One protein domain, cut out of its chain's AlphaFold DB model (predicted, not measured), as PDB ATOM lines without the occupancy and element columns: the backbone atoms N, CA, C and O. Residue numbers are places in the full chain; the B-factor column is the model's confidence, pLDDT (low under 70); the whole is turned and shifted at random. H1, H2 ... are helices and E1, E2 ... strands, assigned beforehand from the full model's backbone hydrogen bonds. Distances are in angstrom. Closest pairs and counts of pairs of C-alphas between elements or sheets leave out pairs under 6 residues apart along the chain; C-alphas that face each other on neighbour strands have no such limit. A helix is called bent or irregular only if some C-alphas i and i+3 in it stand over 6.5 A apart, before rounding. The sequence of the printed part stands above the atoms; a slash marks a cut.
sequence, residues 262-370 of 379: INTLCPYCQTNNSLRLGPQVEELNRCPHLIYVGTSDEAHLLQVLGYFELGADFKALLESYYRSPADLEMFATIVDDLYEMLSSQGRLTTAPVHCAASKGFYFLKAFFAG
ATOM      1  N   ILE A 262      17.958 -17.848 -19.536       93.31
ATOM      2  CA  ILE A 262      17.603 -18.305 -18.199       93.31
ATOM      3  C   ILE A 262      16.102 -18.561 -18.120       93.31
ATOM      4  O   ILE A 262      15.309 -17.859 -18.748       93.31
ATOM      5  N   ASN A 263      15.716 -19.585 -17.365       95.69
ATOM      6  CA  ASN A 263      14.336 -20.034 -17.235       95.69
ATOM      7  C   ASN A 263      13.973 -20.273 -15.773       95.69
ATOM      8  O   ASN A 263      14.818 -20.665 -14.968       95.69
ATOM      9  N   THR A 264      12.701 -20.075 -15.443       96.25
ATOM     10  CA  THR A 264      12.177 -20.312 -14.096       96.25
ATOM     11  C   THR A 264      10.664 -20.539 -14.132       96.25
ATOM     12  O   THR A 264       9.922 -19.851 -14.845       96.25
ATOM     13  N   LEU A 265      10.181 -21.515 -13.366       96.75
ATOM     14  CA  LEU A 265       8.755 -21.824 -13.272       96.75
ATOM     15  C   LEU A 265       8.102 -20.956 -12.199       96.75
ATOM     16  O   LEU A 265       8.527 -20.952 -11.047       96.75
ATOM     17  N   CYS A 266       7.034 -20.248 -12.572       95.88
ATOM     18  CA  CYS A 266       6.257 -19.484 -11.606       95.88
ATOM     19  C   CYS A 266       5.564 -20.425 -10.608       95.88
ATOM     20  O   CYS A 266       4.755 -21.253 -11.041       95.88
ATOM     21  N   PRO A 267       5.776 -20.267  -9.289       95.00
ATOM     22  CA  PRO A 267       5.149 -21.128  -8.289       95.00
ATOM     23  C   PRO A 267       3.617 -20.980  -8.255       95.00
ATOM     24  O   PRO A 267       2.918 -21.927  -7.903       95.00
ATOM     25  N   TYR A 268       3.076 -19.832  -8.684       93.88
ATOM     26  CA  TYR A 268       1.639 -19.540  -8.618       93.88
ATOM     27  C   TYR A 268       0.857 -19.996  -9.853       93.88
ATOM     28  O   TYR A 268      -0.163 -20.669  -9.728       93.88
ATOM     29  N   CYS A 269       1.312 -19.628 -11.055       94.06
ATOM     30  CA  CYS A 269       0.590 -19.916 -12.302       94.06
ATOM     31  C   CYS A 269       1.261 -20.968 -13.186       94.06
ATOM     32  O   CYS A 269       0.754 -21.251 -14.268       94.06
ATOM     33  N   GLN A 270       2.399 -21.527 -12.754       95.25
ATOM     34  CA  GLN A 270       3.150 -22.571 -13.465       95.25
ATOM     35  C   GLN A 270       3.643 -22.161 -14.864       95.25
ATOM     36  O   GLN A 270       4.117 -22.988 -15.642       95.25
ATOM     37  N   THR A 271       3.575 -20.869 -15.202       95.62
ATOM     38  CA  THR A 271       4.153 -20.335 -16.437       95.62
ATOM     39  C   THR A 271       5.674 -20.417 -16.368       95.62
ATOM     40  O   THR A 271       6.277 -19.966 -15.394       95.62
ATOM     41  N   ASN A 272       6.290 -20.955 -17.421       96.25
ATOM     42  CA  ASN A 272       7.739 -20.936 -17.586       96.25
ATOM     43  C   ASN A 272       8.197 -19.557 -18.064       96.25
ATOM     44  O   ASN A 272       7.992 -19.217 -19.227       96.25
ATOM     45  N   ASN A 273       8.789 -18.769 -17.177       96.62
ATOM     46  CA  ASN A 273       9.354 -17.470 -17.518       96.62
ATOM     47  C   ASN A 273      10.734 -17.676 -18.127       96.62
ATOM     48  O   ASN A 273      11.492 -18.525 -17.657       96.62
ATOM     49  N   SER A 274      11.063 -16.887 -19.138       96.06
ATOM     50  CA  SER A 274      12.342 -16.954 -19.823       96.06
ATOM     51  C   SER A 274      12.853 -15.565 -20.173       96.06
ATOM     52  O   SER A 274      12.136 -14.734 -20.735       96.06
ATOM     53  N   LEU A 275      14.117 -15.328 -19.833       93.50
ATOM     54  CA  LEU A 275      14.836 -14.094 -20.129       93.50
ATOM     55  C   LEU A 275      16.086 -14.448 -20.928       93.50
ATOM     56  O   LEU A 275      16.799 -15.393 -20.582       93.50
ATOM     57  N   ARG A 276      16.358 -13.693 -21.988       92.06
ATOM     58  CA  ARG A 276      17.625 -13.760 -22.708       92.06
ATOM     59  C   ARG A 276      18.556 -12.689 -22.160       92.06
ATOM     60  O   ARG A 276      18.258 -11.499 -22.214       92.06
ATOM     61  N   LEU A 277      19.684 -13.136 -21.633       87.19
ATOM     62  CA  LEU A 277      20.752 -12.308 -21.105       87.19
ATOM     63  C   LEU A 277      21.701 -11.902 -22.232       87.19
ATOM     64  O   LEU A 277      22.041 -12.703 -23.102       87.19
ATOM     65  N   GLY A 278      22.150 -10.657 -22.191       83.75
ATOM     66  CA  GLY A 278      23.076 -10.066 -23.145       83.75
ATOM     67  C   GLY A 278      23.373  -8.621 -22.742       83.75
ATOM     68  O   GLY A 278      23.145  -8.258 -21.587       83.75
ATOM     69  N   PRO A 279      23.813  -7.761 -23.677       83.44
ATOM     70  CA  PRO A 279      23.999  -6.329 -23.414       83.44
ATOM     71  C   PRO A 279      22.736  -5.637 -22.878       83.44
ATOM     72  O   PRO A 279      22.820  -4.634 -22.175       83.44
ATOM     73  N   GLN A 280      21.568  -6.177 -23.224       85.50
ATOM     74  CA  GLN A 280      20.275  -5.839 -22.646       85.50
ATOM     75  C   GLN A 280      19.546  -7.142 -22.314       85.50
ATOM     76  O   GLN A 280      19.704  -8.137 -23.026       85.50
ATOM     77  N   VAL A 281      18.759  -7.133 -21.239       87.94
ATOM     78  CA  VAL A 281      17.906  -8.269 -20.875       87.94
ATOM     79  C   VAL A 281      16.646  -8.218 -21.734       87.94
ATOM     80  O   VAL A 281      15.894  -7.247 -21.676       87.94
ATOM     81  N   GLU A 282      16.423  -9.253 -22.540       92.88
ATOM     82  CA  GLU A 282      15.237  -9.400 -23.388       92.88
ATOM     83  C   GLU A 282      14.252 -10.383 -22.739       92.88
ATOM     84  O   GLU A 282      14.598 -11.525 -22.425       92.88
ATOM     85  N   GLU A 283      13.007  -9.950 -22.546       93.81
ATOM     86  CA  GLU A 283      11.939 -10.804 -22.025       93.81
ATOM     87  C   GLU A 283      11.377 -11.684 -23.146       93.81
ATOM     88  O   GLU A 283      10.722 -11.195 -24.065       93.81
ATOM     89  N   LEU A 284      11.619 -12.995 -23.074       94.81
ATOM     90  CA  LEU A 284      11.087 -13.948 -24.053       94.81
ATOM     91  C   LEU A 284       9.694 -14.436 -23.647       94.81
ATOM     92  O   LEU A 284       8.800 -14.555 -24.484       94.81
ATOM     93  N   ASN A 285       9.508 -14.724 -22.358       95.00
ATOM     94  CA  ASN A 285       8.212 -15.047 -21.777       95.00
ATOM     95  C   ASN A 285       8.168 -14.602 -20.313       95.00
ATOM     96  O   ASN A 285       9.049 -14.955 -19.532       95.00
ATOM     97  N   ARG A 286       7.122 -13.874 -19.918       94.56
ATOM     98  CA  ARG A 286       6.961 -13.372 -18.550       94.56
ATOM     99  C   ARG A 286       5.504 -13.450 -18.119       94.56
ATOM    100  O   ARG A 286       4.610 -12.968 -18.807       94.56
ATOM    101  N   CYS A 287       5.266 -14.045 -16.957       94.75
ATOM    102  CA  CYS A 287       3.985 -13.957 -16.272       94.75
ATOM    103  C   CYS A 287       3.934 -12.702 -15.382       94.75
ATOM    104  O   CYS A 287       4.980 -12.241 -14.920       94.75
ATOM    105  N   PRO A 288       2.733 -12.194 -15.055       93.12
ATOM    106  CA  PRO A 288       2.590 -11.009 -14.205       93.12
ATOM    107  C   PRO A 288       3.163 -11.164 -12.789       93.12
ATOM    108  O   PRO A 288       3.466 -10.167 -12.148       93.12
ATOM    109  N   HIS A 289       3.305 -12.400 -12.296       95.25
ATOM    110  CA  HIS A 289       3.827 -12.659 -10.954       95.25
ATOM    111  C   HIS A 289       5.336 -12.424 -10.852       95.25
ATOM    112  O   HIS A 289       5.808 -12.111  -9.766       95.25
ATOM    113  N   LEU A 290       6.106 -12.601 -11.936       96.19
ATOM    114  CA  LEU A 290       7.557 -12.402 -11.901       96.19
ATOM    115  C   LEU A 290       7.843 -10.911 -11.745       96.19
ATOM    116  O   LEU A 290       7.582 -10.147 -12.676       96.19
ATOM    117  N   ILE A 291       8.394 -10.505 -10.603       95.62
ATOM    118  CA  ILE A 291       8.694  -9.097 -10.314       95.62
ATOM    119  C   ILE A 291      10.168  -8.769 -10.526       95.62
ATOM    120  O   ILE A 291      10.466  -7.709 -11.067       95.62
ATOM    121  N   TYR A 292      11.074  -9.691 -10.199       94.88
ATOM    122  CA  TYR A 292      12.510  -9.437 -10.240       94.88
ATOM    123  C   TYR A 292      13.313 -10.732 -10.418       94.88
ATOM    124  O   TYR A 292      12.854 -11.811 -10.038       94.88
ATOM    125  N   VAL A 293      14.514 -10.628 -10.987       93.56
ATOM    126  CA  VAL A 293      15.511 -11.705 -11.035       93.56
ATOM    127  C   VAL A 293      16.835 -11.114 -10.575       93.56
ATOM    128  O   VAL A 293      17.315 -10.155 -11.173       93.56
ATOM    129  N   GLY A 294      17.410 -11.683  -9.522       91.81
ATOM    130  CA  GLY A 294      18.645 -11.198  -8.911       91.81
ATOM    131  C   GLY A 294      19.169 -12.194  -7.892       91.81
ATOM    132  O   GLY A 294      18.860 -13.377  -7.981       91.81
ATOM    133  N   THR A 295      19.969 -11.736  -6.940       91.56
ATOM    134  CA  THR A 295      20.543 -12.585  -5.881       91.56
ATOM    135  C   THR A 295      19.767 -12.429  -4.576       91.56
ATOM    136  O   THR A 295      18.846 -11.616  -4.489       91.56
ATOM    137  N   SER A 296      20.148 -13.212  -3.570       89.56
ATOM    138  CA  SER A 296      19.657 -13.061  -2.194       89.56
ATOM    139  C   SER A 296      20.335 -11.920  -1.432       89.56
ATOM    140  O   SER A 296      20.046 -11.756  -0.262       89.56
ATOM    141  N   ASP A 297      21.238 -11.158  -2.063       92.56
ATOM    142  CA  ASP A 297      21.838  -9.972  -1.443       92.56
ATOM    143  C   ASP A 297      20.753  -8.943  -1.117       92.56
ATOM    144  O   ASP A 297      19.846  -8.683  -1.914       92.56
ATOM    145  N   GLU A 298      20.844  -8.326   0.046       92.56
ATOM    146  CA  GLU A 298      19.779  -7.525   0.623       92.56
ATOM    147  C   GLU A 298      19.585  -6.220  -0.166       92.56
ATOM    148  O   GLU A 298      18.491  -5.657  -0.194       92.56
ATOM    149  N   ALA A 299      20.582  -5.772  -0.939       91.38
ATOM    150  CA  ALA A 299      20.374  -4.694  -1.903       91.38
ATOM    151  C   ALA A 299      19.416  -5.109  -3.037       91.38
ATOM    152  O   ALA A 299      18.606  -4.302  -3.498       91.38
ATOM    153  N   HIS A 300      19.480  -6.365  -3.484       92.62
ATOM    154  CA  HIS A 300      18.529  -6.931  -4.440       92.62
ATOM    155  C   HIS A 300      17.181  -7.230  -3.788       92.62
ATOM    156  O   HIS A 300      16.145  -6.936  -4.389       92.62
ATOM    157  N   LEU A 301      17.165  -7.731  -2.552       93.56
ATOM    158  CA  LEU A 301      15.918  -7.903  -1.807       93.56
ATOM    159  C   LEU A 301      15.204  -6.561  -1.613       93.56
ATOM    160  O   LEU A 301      13.996  -6.495  -1.803       93.56
ATOM    161  N   LEU A 302      15.920  -5.456  -1.385       92.94
ATOM    162  CA  LEU A 302      15.317  -4.122  -1.361       92.94
ATOM    163  C   LEU A 302      14.620  -3.769  -2.688       92.94
ATOM    164  O   LEU A 302      13.531  -3.190  -2.674       92.94
ATOM    165  N   GLN A 303      15.201  -4.138  -3.837       92.62
ATOM    166  CA  GLN A 303      14.548  -3.954  -5.141       92.62
ATOM    167  C   GLN A 303      13.256  -4.775  -5.236       92.62
ATOM    168  O   GLN A 303      12.235  -4.257  -5.685       92.62
ATOM    169  N   VAL A 304      13.272  -6.023  -4.757       94.25
ATOM    170  CA  VAL A 304      12.096  -6.911  -4.682       94.25
ATOM    171  C   VAL A 304      11.011  -6.307  -3.788       94.25
ATOM    172  O   VAL A 304       9.850  -6.208  -4.184       94.25
ATOM    173  N   LEU A 305      11.392  -5.848  -2.600       92.56
ATOM    174  CA  LEU A 305      10.533  -5.166  -1.638       92.56
ATOM    175  C   LEU A 305       9.932  -3.877  -2.220       92.56
ATOM    176  O   LEU A 305       8.797  -3.515  -1.907       92.56
ATOM    177  N   GLY A 306      10.642  -3.221  -3.143       91.12
ATOM    178  CA  GLY A 306      10.178  -2.055  -3.889       91.12
ATOM    179  C   GLY A 306       8.866  -2.257  -4.656       91.12
ATOM    180  O   GLY A 306       8.153  -1.270  -4.863       91.12
ATOM    181  N   TYR A 307       8.522  -3.505  -5.005       92.25
ATOM    182  CA  TYR A 307       7.260  -3.888  -5.659       92.25
ATOM    183  C   TYR A 307       6.060  -3.958  -4.701       92.25
ATOM    184  O   TYR A 307       4.930  -4.144  -5.154       92.25
ATOM    185  N   PHE A 308       6.283  -3.790  -3.397       91.56
ATOM    186  CA  PHE A 308       5.248  -3.756  -2.370       91.56
ATOM    187  C   PHE A 308       5.074  -2.336  -1.800       91.56
ATOM    188  O   PHE A 308       5.955  -1.469  -1.880       91.56
ATOM    189  N   GLU A 309       3.904  -2.079  -1.218       89.06
ATOM    190  CA  GLU A 309       3.555  -0.781  -0.632       89.06
ATOM    191  C   GLU A 309       4.207  -0.598   0.749       89.06
ATOM    192  O   GLU A 309       3.622  -0.923   1.776       89.06
ATOM    193  N   LEU A 310       5.440  -0.079   0.769       85.25
ATOM    194  CA  LEU A 310       6.221   0.146   2.000       85.25
ATOM    195  C   LEU A 310       6.186   1.593   2.531       85.25
ATOM    196  O   LEU A 310       6.628   1.851   3.644       85.25
ATOM    197  N   GLY A 311       5.673   2.548   1.748       90.06
ATOM    198  CA  GLY A 311       5.715   3.984   2.070       90.06
ATOM    199  C   GLY A 311       7.040   4.670   1.693       90.06
ATOM    200  O   GLY A 311       8.100   4.047   1.657       90.06
ATOM    201  N   ALA A 312       6.986   5.965   1.359       89.88
ATOM    202  CA  ALA A 312       8.140   6.708   0.836       89.88
ATOM    203  C   ALA A 312       9.199   7.021   1.910       89.88
ATOM    204  O   ALA A 312      10.388   6.836   1.659       89.88
ATOM    205  N   ASP A 313       8.771   7.428   3.108       91.00
ATOM    206  CA  ASP A 313       9.681   7.774   4.211       91.00
ATOM    207  C   ASP A 313      10.499   6.563   4.670       91.00
ATOM    208  O   ASP A 313      11.695   6.667   4.932       91.00
ATOM    209  N   PHE A 314       9.872   5.386   4.696       91.94
ATOM    210  CA  PHE A 314      10.541   4.143   5.053       91.94
ATOM    211  C   PHE A 314      11.571   3.716   3.997       91.94
ATOM    212  O   PHE A 314      12.686   3.333   4.343       91.94
ATOM    213  N   LYS A 315      11.250   3.858   2.702       90.00
ATOM    214  CA  LYS A 315      12.215   3.619   1.613       90.00
ATOM    215  C   LYS A 315      13.426   4.554   1.713       90.00
ATOM    216  O   LYS A 315      14.554   4.095   1.561       90.00
ATOM    217  N   ALA A 316      13.201   5.834   2.016       90.06
ATOM    218  CA  ALA A 316      14.280   6.801   2.218       90.06
ATOM    219  C   ALA A 316      15.148   6.462   3.444       90.06
ATOM    220  O   ALA A 316      16.369   6.610   3.395       90.06
ATOM    221  N   LEU A 317      14.535   5.967   4.526       91.69
ATOM    222  CA  LEU A 317      15.256   5.496   5.708       91.69
ATOM    223  C   LEU A 317      16.159   4.296   5.379       91.69
ATOM    224  O   LEU A 317      17.345   4.331   5.700       91.69
ATOM    225  N   LEU A 318      15.637   3.280   4.686       92.25
ATOM    226  CA  LEU A 318      16.426   2.114   4.267       92.25
ATOM    227  C   LEU A 318      17.597   2.499   3.360       92.25
ATOM    228  O   LEU A 318      18.712   2.020   3.550       92.25
ATOM    229  N   GLU A 319      17.373   3.411   2.414       90.31
ATOM    230  CA  GLU A 319      18.443   3.928   1.562       90.31
ATOM    231  C   GLU A 319      19.525   4.662   2.373       90.31
ATOM    232  O   GLU A 319      20.711   4.573   2.048       90.31
ATOM    233  N   SER A 320      19.145   5.360   3.449       91.50
ATOM    234  CA  SER A 320      20.111   6.008   4.341       91.50
ATOM    235  C   SER A 320      20.977   4.996   5.098       91.50
ATOM    236  O   SER A 320      22.186   5.203   5.192       91.50
ATOM    237  N   TYR A 321      20.396   3.878   5.549       92.62
ATOM    238  CA  TYR A 321      21.134   2.811   6.228       92.62
ATOM    239  C   TYR A 321      22.080   2.083   5.275       92.62
ATOM    240  O   TYR A 321      23.246   1.898   5.602       92.62
ATOM    241  N   TYR A 322      21.633   1.783   4.053       89.31
ATOM    242  CA  TYR A 322      22.482   1.164   3.031       89.31
ATOM    243  C   TYR A 322      23.734   1.997   2.700       89.31
ATOM    244  O   TYR A 322      24.799   1.464   2.402       89.31
ATOM    245  N   ARG A 323      23.621   3.329   2.758       86.56
ATOM    246  CA  ARG A 323      24.738   4.251   2.488       86.56
ATOM    247  C   ARG A 323      25.644   4.489   3.698       86.56
ATOM    248  O   ARG A 323      26.698   5.105   3.537       86.56
ATOM    249  N   SER A 324      25.242   4.052   4.888       87.25
ATOM    250  CA  SER A 324      25.969   4.263   6.138       87.25
ATOM    251  C   SER A 324      26.730   2.992   6.532       87.25
ATOM    252  O   SER A 324      26.102   1.990   6.866       87.25
ATOM    253  N   PRO A 325      28.079   3.005   6.562       81.38
ATOM    254  CA  PRO A 325      28.863   1.825   6.936       81.38
ATOM    255  C   PRO A 325      28.531   1.279   8.332       81.38
ATOM    256  O   PRO A 325      28.664   0.084   8.571       81.38
ATOM    257  N   ALA A 326      28.101   2.150   9.250       85.38
ATOM    258  CA  ALA A 326      27.742   1.771  10.615       85.38
ATOM    259  C   ALA A 326      26.379   1.065  10.711       85.38
ATOM    260  O   ALA A 326      26.124   0.379  11.697       85.38
ATOM    261  N   ASP A 327      25.527   1.221   9.695       90.31
ATOM    262  CA  ASP A 327      24.135   0.770   9.717       90.31
ATOM    263  C   ASP A 327      23.864  -0.374   8.723       90.31
ATOM    264  O   ASP A 327      22.711  -0.762   8.553       90.31
ATOM    265  N   LEU A 328      24.897  -0.946   8.084       87.50
ATOM    266  CA  LEU A 328      24.738  -2.032   7.103       87.50
ATOM    267  C   LEU A 328      24.069  -3.280   7.697       87.50
ATOM    268  O   LEU A 328      23.190  -3.853   7.066       87.50
ATOM    269  N   GLU A 329      24.425  -3.661   8.925       87.81
ATOM    270  CA  GLU A 329      23.800  -4.798   9.623       87.81
ATOM    271  C   GLU A 329      22.326  -4.522   9.950       87.81
ATOM    272  O   GLU A 329      21.472  -5.399   9.836       87.81
ATOM    273  N   MET A 330      21.999  -3.278  10.317       91.62
ATOM    274  CA  MET A 330      20.613  -2.871  10.551       91.62
ATOM    275  C   MET A 330      19.821  -2.843   9.239       91.62
ATOM    276  O   MET A 330      18.661  -3.250   9.219       91.62
ATOM    277  N   PHE A 331      20.436  -2.385   8.147       94.19
ATOM    278  CA  PHE A 331      19.856  -2.452   6.810       94.19
ATOM    279  C   PHE A 331      19.527  -3.897   6.418       94.19
ATOM    280  O   PHE A 331      18.374  -4.158   6.075       94.19
ATOM    281  N   ALA A 332      20.503  -4.808   6.521       91.88
ATOM    282  CA  ALA A 332      20.339  -6.230   6.220       91.88
ATOM    283  C   ALA A 332      19.183  -6.829   7.030       91.88
ATOM    284  O   ALA A 332      18.181  -7.251   6.461       91.88
ATOM    285  N   THR A 333      19.247  -6.686   8.361       93.56
ATOM    286  CA  THR A 333      18.231  -7.201   9.292       93.56
ATOM    287  C   THR A 333      16.815  -6.758   8.913       93.56
ATOM    288  O   THR A 333      15.902  -7.573   8.840       93.56
ATOM    289  N   ILE A 334      16.608  -5.462   8.648       94.56
ATOM    290  CA  ILE A 334      15.267  -4.951   8.329       94.56
ATOM    291  C   ILE A 334      14.778  -5.486   6.977       94.56
ATOM    292  O   ILE A 334      13.590  -5.776   6.819       94.56
ATOM    293  N   VAL A 335      15.661  -5.567   5.981       95.12
ATOM    294  CA  VAL A 335      15.305  -6.074   4.654       95.12
ATOM    295  C   VAL A 335      14.948  -7.559   4.720       95.12
ATOM    296  O   VAL A 335      13.923  -7.946   4.151       95.12
ATOM    297  N   ASP A 336      15.724  -8.353   5.452       94.12
ATOM    298  CA  ASP A 336      15.473  -9.781   5.639       94.12
ATOM    299  C   ASP A 336      14.173 -10.029   6.397       94.12
ATOM    300  O   ASP A 336      13.322 -10.770   5.908       94.12
ATOM    301  N   ASP A 337      13.934  -9.322   7.506       95.19
ATOM    302  CA  ASP A 337      12.685  -9.424   8.269       95.19
ATOM    303  C   ASP A 337      11.455  -9.150   7.382       95.19
ATOM    304  O   ASP A 337      10.433  -9.842   7.452       95.19
ATOM    305  N   LEU A 338      11.533  -8.142   6.506       95.00
ATOM    306  CA  LEU A 338      10.454  -7.820   5.569       95.00
ATOM    307  C   LEU A 338      10.287  -8.886   4.488       95.00
ATOM    308  O   LEU A 338       9.153  -9.229   4.129       95.00
ATOM    309  N   TYR A 339      11.398  -9.391   3.957       95.06
ATOM    310  CA  TYR A 339      11.400 -10.477   2.989       95.06
ATOM    311  C   TYR A 339      10.761 -11.742   3.587       95.06
ATOM    312  O   TYR A 339       9.821 -12.291   3.001       95.06
ATOM    313  N   GLU A 340      11.188 -12.158   4.781       94.62
ATOM    314  CA  GLU A 340      10.658 -13.306   5.514       94.62
ATOM    315  C   GLU A 340       9.182 -13.125   5.871       94.62
ATOM    316  O   GLU A 340       8.371 -14.044   5.705       94.62
ATOM    317  N   MET A 341       8.785 -11.924   6.295       94.69
ATOM    318  CA  MET A 341       7.386 -11.599   6.558       94.69
ATOM    319  C   MET A 341       6.529 -11.781   5.296       94.69
ATOM    320  O   MET A 341       5.484 -12.432   5.345       94.69
ATOM    321  N   LEU A 342       6.939 -11.239   4.147       93.62
ATOM    322  CA  LEU A 342       6.178 -11.395   2.901       93.62
ATOM    323  C   LEU A 342       6.178 -12.843   2.404       93.62
ATOM    324  O   LEU A 342       5.170 -13.306   1.853       93.62
ATOM    325  N   SER A 343       7.283 -13.562   2.607       93.25
ATOM    326  CA  SER A 343       7.399 -14.966   2.230       93.25
ATOM    327  C   SER A 343       6.494 -15.863   3.074       93.25
ATOM    328  O   SER A 343       5.700 -16.629   2.525       93.25
ATOM    329  N   SER A 344       6.511 -15.694   4.396       92.12
ATOM    330  CA  SER A 344       5.654 -16.432   5.333       92.12
ATOM    331  C   SER A 344       4.161 -16.141   5.136       92.12
ATOM    332  O   SER A 344       3.325 -17.023   5.334       92.12
ATOM    333  N   GLN A 345       3.812 -14.940   4.663       91.69
ATOM    334  CA  GLN A 345       2.446 -14.582   4.264       91.69
ATOM    335  C   GLN A 345       2.023 -15.175   2.905       91.69
ATOM    336  O   GLN A 345       0.874 -14.999   2.497       91.69
ATOM    337  N   GLY A 346       2.924 -15.835   2.170       91.31
ATOM    338  CA  GLY A 346       2.662 -16.335   0.816       91.31
ATOM    339  C   GLY A 346       2.480 -15.228  -0.229       91.31
ATOM    340  O   GLY A 346       1.921 -15.470  -1.298       91.31
ATOM    341  N   ARG A 347       2.918 -14.001   0.083       93.12
ATOM    342  CA  ARG A 347       2.865 -12.833  -0.815       93.12
ATOM    343  C   ARG A 347       4.117 -12.707  -1.670       93.12
ATOM    344  O   ARG A 347       4.072 -12.063  -2.714       93.12
ATOM    345  N   LEU A 348       5.216 -13.316  -1.242       95.44
ATOM    346  CA  LEU A 348       6.471 -13.386  -1.974       95.44
ATOM    347  C   LEU A 348       6.955 -14.835  -2.002       95.44
ATOM    348  O   LEU A 348       6.885 -15.560  -1.015       95.44
ATOM    349  N   THR A 349       7.441 -15.298  -3.142       95.69
ATOM    350  CA  THR A 349       8.098 -16.606  -3.235       95.69
ATOM    351  C   THR A 349       9.248 -16.519  -4.212       95.69
ATOM    352  O   THR A 349       9.151 -15.833  -5.231       95.69
ATOM    353  N   THR A 350      10.329 -17.226  -3.914       95.50
ATOM    354  CA  THR A 350      11.477 -17.365  -4.806       95.50
ATOM    355  C   THR A 350      11.462 -18.714  -5.505       95.50
ATOM    356  O   THR A 350      11.087 -19.720  -4.906       95.50
ATOM    357  N   ALA A 351      11.932 -18.756  -6.746       95.12
ATOM    358  CA  ALA A 351      12.236 -20.002  -7.439       95.12
ATOM    359  C   ALA A 351      13.673 -19.971  -7.982       95.12
ATOM    360  O   ALA A 351      14.174 -18.891  -8.318       95.12
ATOM    361  N   PRO A 352      14.338 -21.136  -8.091       92.69
ATOM    362  CA  PRO A 352      15.658 -21.210  -8.698       92.69
ATOM    363  C   PRO A 352      15.611 -20.783 -10.168       92.69
ATOM    364  O   PRO A 352      14.600 -20.941 -10.867       92.69
ATOM    365  N   VAL A 353      16.734 -20.243 -10.632       93.06
ATOM    366  CA  VAL A 353      16.957 -19.897 -12.032       93.06
ATOM    367  C   VAL A 353      17.778 -20.998 -12.695       93.06
ATOM    368  O   VAL A 353      18.793 -21.448 -12.172       93.06
ATOM    369  N   HIS A 354      17.345 -21.431 -13.875       91.06
ATOM    370  CA  HIS A 354      18.009 -22.480 -14.640       91.06
ATOM    371  C   HIS A 354      18.540 -21.948 -15.968       91.06
ATOM    372  O   HIS A 354      17.801 -21.341 -16.744       91.06
ATOM    373  N   CYS A 355      19.794 -22.262 -16.283       88.81
ATOM    374  CA  CYS A 355      20.362 -22.101 -17.616       88.81
ATOM    375  C   CYS A 355      20.835 -23.464 -18.121       88.81
ATOM    376  O   CYS A 355      21.619 -24.137 -17.460       88.81
ATOM    377  N   ALA A 356      20.362 -23.889 -19.293       80.25
ATOM    378  CA  ALA A 356      20.697 -25.213 -19.823       80.25
ATOM    379  C   ALA A 356      22.192 -25.364 -20.171       80.25
ATOM    380  O   ALA A 356      22.703 -26.480 -20.198       80.25
ATOM    381  N   ALA A 357      22.880 -24.254 -20.450       76.44
ATOM    382  CA  ALA A 357      24.256 -24.253 -20.939       76.44
ATOM    383  C   ALA A 357      25.318 -24.098 -19.837       76.44
ATOM    384  O   ALA A 357      26.492 -24.347 -20.098       76.44
ATOM    385  N   SER A 358      24.947 -23.658 -18.630       83.94
ATOM    386  CA  SER A 358      25.910 -23.282 -17.589       83.94
ATOM    387  C   SER A 358      25.284 -23.324 -16.195       83.94
ATOM    388  O   SER A 358      24.089 -23.073 -16.028       83.94
ATOM    389  N   LYS A 359      26.117 -23.595 -15.186       87.12
ATOM    390  CA  LYS A 359      25.778 -23.436 -13.770       87.12
ATOM    391  C   LYS A 359      26.133 -22.055 -13.222       87.12
ATOM    392  O   LYS A 359      25.787 -21.799 -12.082       87.12
ATOM    393  N   GLY A 360      26.741 -21.153 -13.998       83.50
ATOM    394  CA  GLY A 360      27.209 -19.826 -13.558       83.50
ATOM    395  C   GLY A 360      26.136 -18.868 -13.015       83.50
ATOM    396  O   GLY A 360      26.466 -17.768 -12.595       83.50
ATOM    397  N   PHE A 361      24.864 -19.277 -12.993       84.88
ATOM    398  CA  PHE A 361      23.736 -18.542 -12.407       84.88
ATOM    399  C   PHE A 361      23.184 -19.199 -11.130       84.88
ATOM    400  O   PHE A 361      22.041 -18.951 -10.760       84.88
ATOM    401  N   TYR A 362      23.962 -20.063 -10.475       84.56
ATOM    402  CA  TYR A 362      23.563 -20.828  -9.284       84.56
ATOM    403  C   TYR A 362      23.072 -19.969  -8.109       84.56
ATOM    404  O   TYR A 362      22.265 -20.441  -7.315       84.56
ATOM    405  N   PHE A 363      23.532 -18.722  -8.015       86.12
ATOM    406  CA  PHE A 363      23.130 -17.757  -6.991       86.12
ATOM    407  C   PHE A 363      21.944 -16.867  -7.415       86.12
ATOM    408  O   PHE A 363      21.457 -16.065  -6.617       86.12
ATOM    409  N   LEU A 364      21.484 -16.951  -8.673       90.31
ATOM    410  CA  LEU A 364      20.328 -16.183  -9.132       90.31
ATOM    411  C   LEU A 364      19.019 -16.849  -8.699       90.31
ATOM    412  O   LEU A 364      18.783 -18.042  -8.911       90.31
ATOM    413  N   LYS A 365      18.117 -16.024  -8.177       94.00
ATOM    414  CA  LYS A 365      16.748 -16.357  -7.803       94.00
ATOM    415  C   LYS A 365      15.776 -15.485  -8.587       94.00
ATOM    416  O   LYS A 365      16.030 -14.315  -8.881       94.00
ATOM    417  N   ALA A 366      14.640 -16.073  -8.930       96.19
ATOM    418  CA  ALA A 366      13.509 -15.357  -9.488       96.19
ATOM    419  C   ALA A 366      12.478 -15.107  -8.393       96.19
ATOM    420  O   ALA A 366      12.076 -16.039  -7.698       96.19
ATOM    421  N   PHE A 367      12.045 -13.860  -8.259       97.31
ATOM    422  CA  PHE A 367      11.141 -13.405  -7.212       97.31
ATOM    423  C   PHE A 367       9.746 -13.191  -7.783       97.31
ATOM    424  O   PHE A 367       9.565 -12.497  -8.790       97.31
ATOM    425  N   PHE A 368       8.753 -13.779  -7.121       96.94
ATOM    426  CA  PHE A 368       7.367 -13.770  -7.559       96.94
ATOM    427  C   PHE A 368       6.451 -13.149  -6.513       96.94
ATOM    428  O   PHE A 368       6.372 -13.640  -5.384       96.94
ATOM    429  N   ALA A 369       5.696 -12.129  -6.917       95.44
ATOM    430  CA  ALA A 369       4.601 -11.592  -6.126       95.44
ATOM    431  C   ALA A 369       3.384 -12.523  -6.232       95.44
ATOM    432  O   ALA A 369       2.864 -12.776  -7.322       95.44
ATOM    433  N   GLY A 370       2.954 -13.050  -5.090       86.94
ATOM    434  CA  GLY A 370       1.741 -13.844  -4.955       86.94
ATOM    435  C   GLY A 370       0.479 -12.988  -5.043       86.94
ATOM    436  O   GLY A 370       0.541 -11.761  -4.919       86.94
TER     437      GLY A 370
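This is residues 262 to 370 of the 379 residues of an uncharacterized protein of Desulfarculus sp (UniProt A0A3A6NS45). Two small three-stranded sheets stand partly face to face with strands crossed; E4, E6, E5 lies between the sheet E1, E2, E3 and H1, which packs on its other face. H3, the longest helix, packs on H1, and H2 lies at the far end. The 109 printed residues run E1 E2 E3 E4 H1 H2 H3 E5 E6; both sheets are antiparallel, the class is mixed, and the whole is compact, radius of gyration of the C-alphas 14.9 A, spanning 41 by 29 by 21 A.

Start at E6, residues 365 to 369, inner strand between E4, residues 290 to 294, and E5, residues 348 to 352. Here N 367 and O 292 are 2.8 A apart, and N 351 and O 366, across the hairpin of E5 and E6, 2.9 A, both within hydrogen-bond range. E1, residues 262 to 265, E2, residues 272 to 276, and E3, residues 282 to 285, form a meander, each strand the antiparallel neighbour of the one before; N 264 and O 273 are 3.0 A apart, N 276 and O 282 2.8 A, both within hydrogen-bond range. The two sheets form a sandwich, face to face, their strands at 52 degrees. H1, residues 298 to 305, is on the sheet E4 E6 E5 at a height over the sheet of 9.3 A; its closest C-alphas to E4 are Val 304 and Tyr 292, 6.1 A. H3, residues 325 to 344, touches H1 with residues 332 to 339 alone, at a steep tilt of 41 degrees, closest C-alphas Ala 332 and Glu 298, 5.8 A; it only grazes that sheet. H2, residues 312 to 322, touches H3, closest C-alphas Tyr 321 and Asp 327, 5.0 A. In H1 and H2 every O i to N i+4 pair is within hydrogen-bond range, in H3 14 of 16.

Find C-alpha 262 at (17.603, -18.305, -18.199), where E1 begins, and C-alpha 369 at (4.601, -11.592, -6.126), where E6 ends. H3 measures 29.6 A, H2 15.5 A; H3 is irregular, C-alphas 326 and 329 being 7.7 A apart.

The two farthest C-alphas, Asp 313 and Ala 357, are 43.3 A apart. The printed part has no cut; the link E5 to E6 is long, and no printed residue is under 70 in pLDDT.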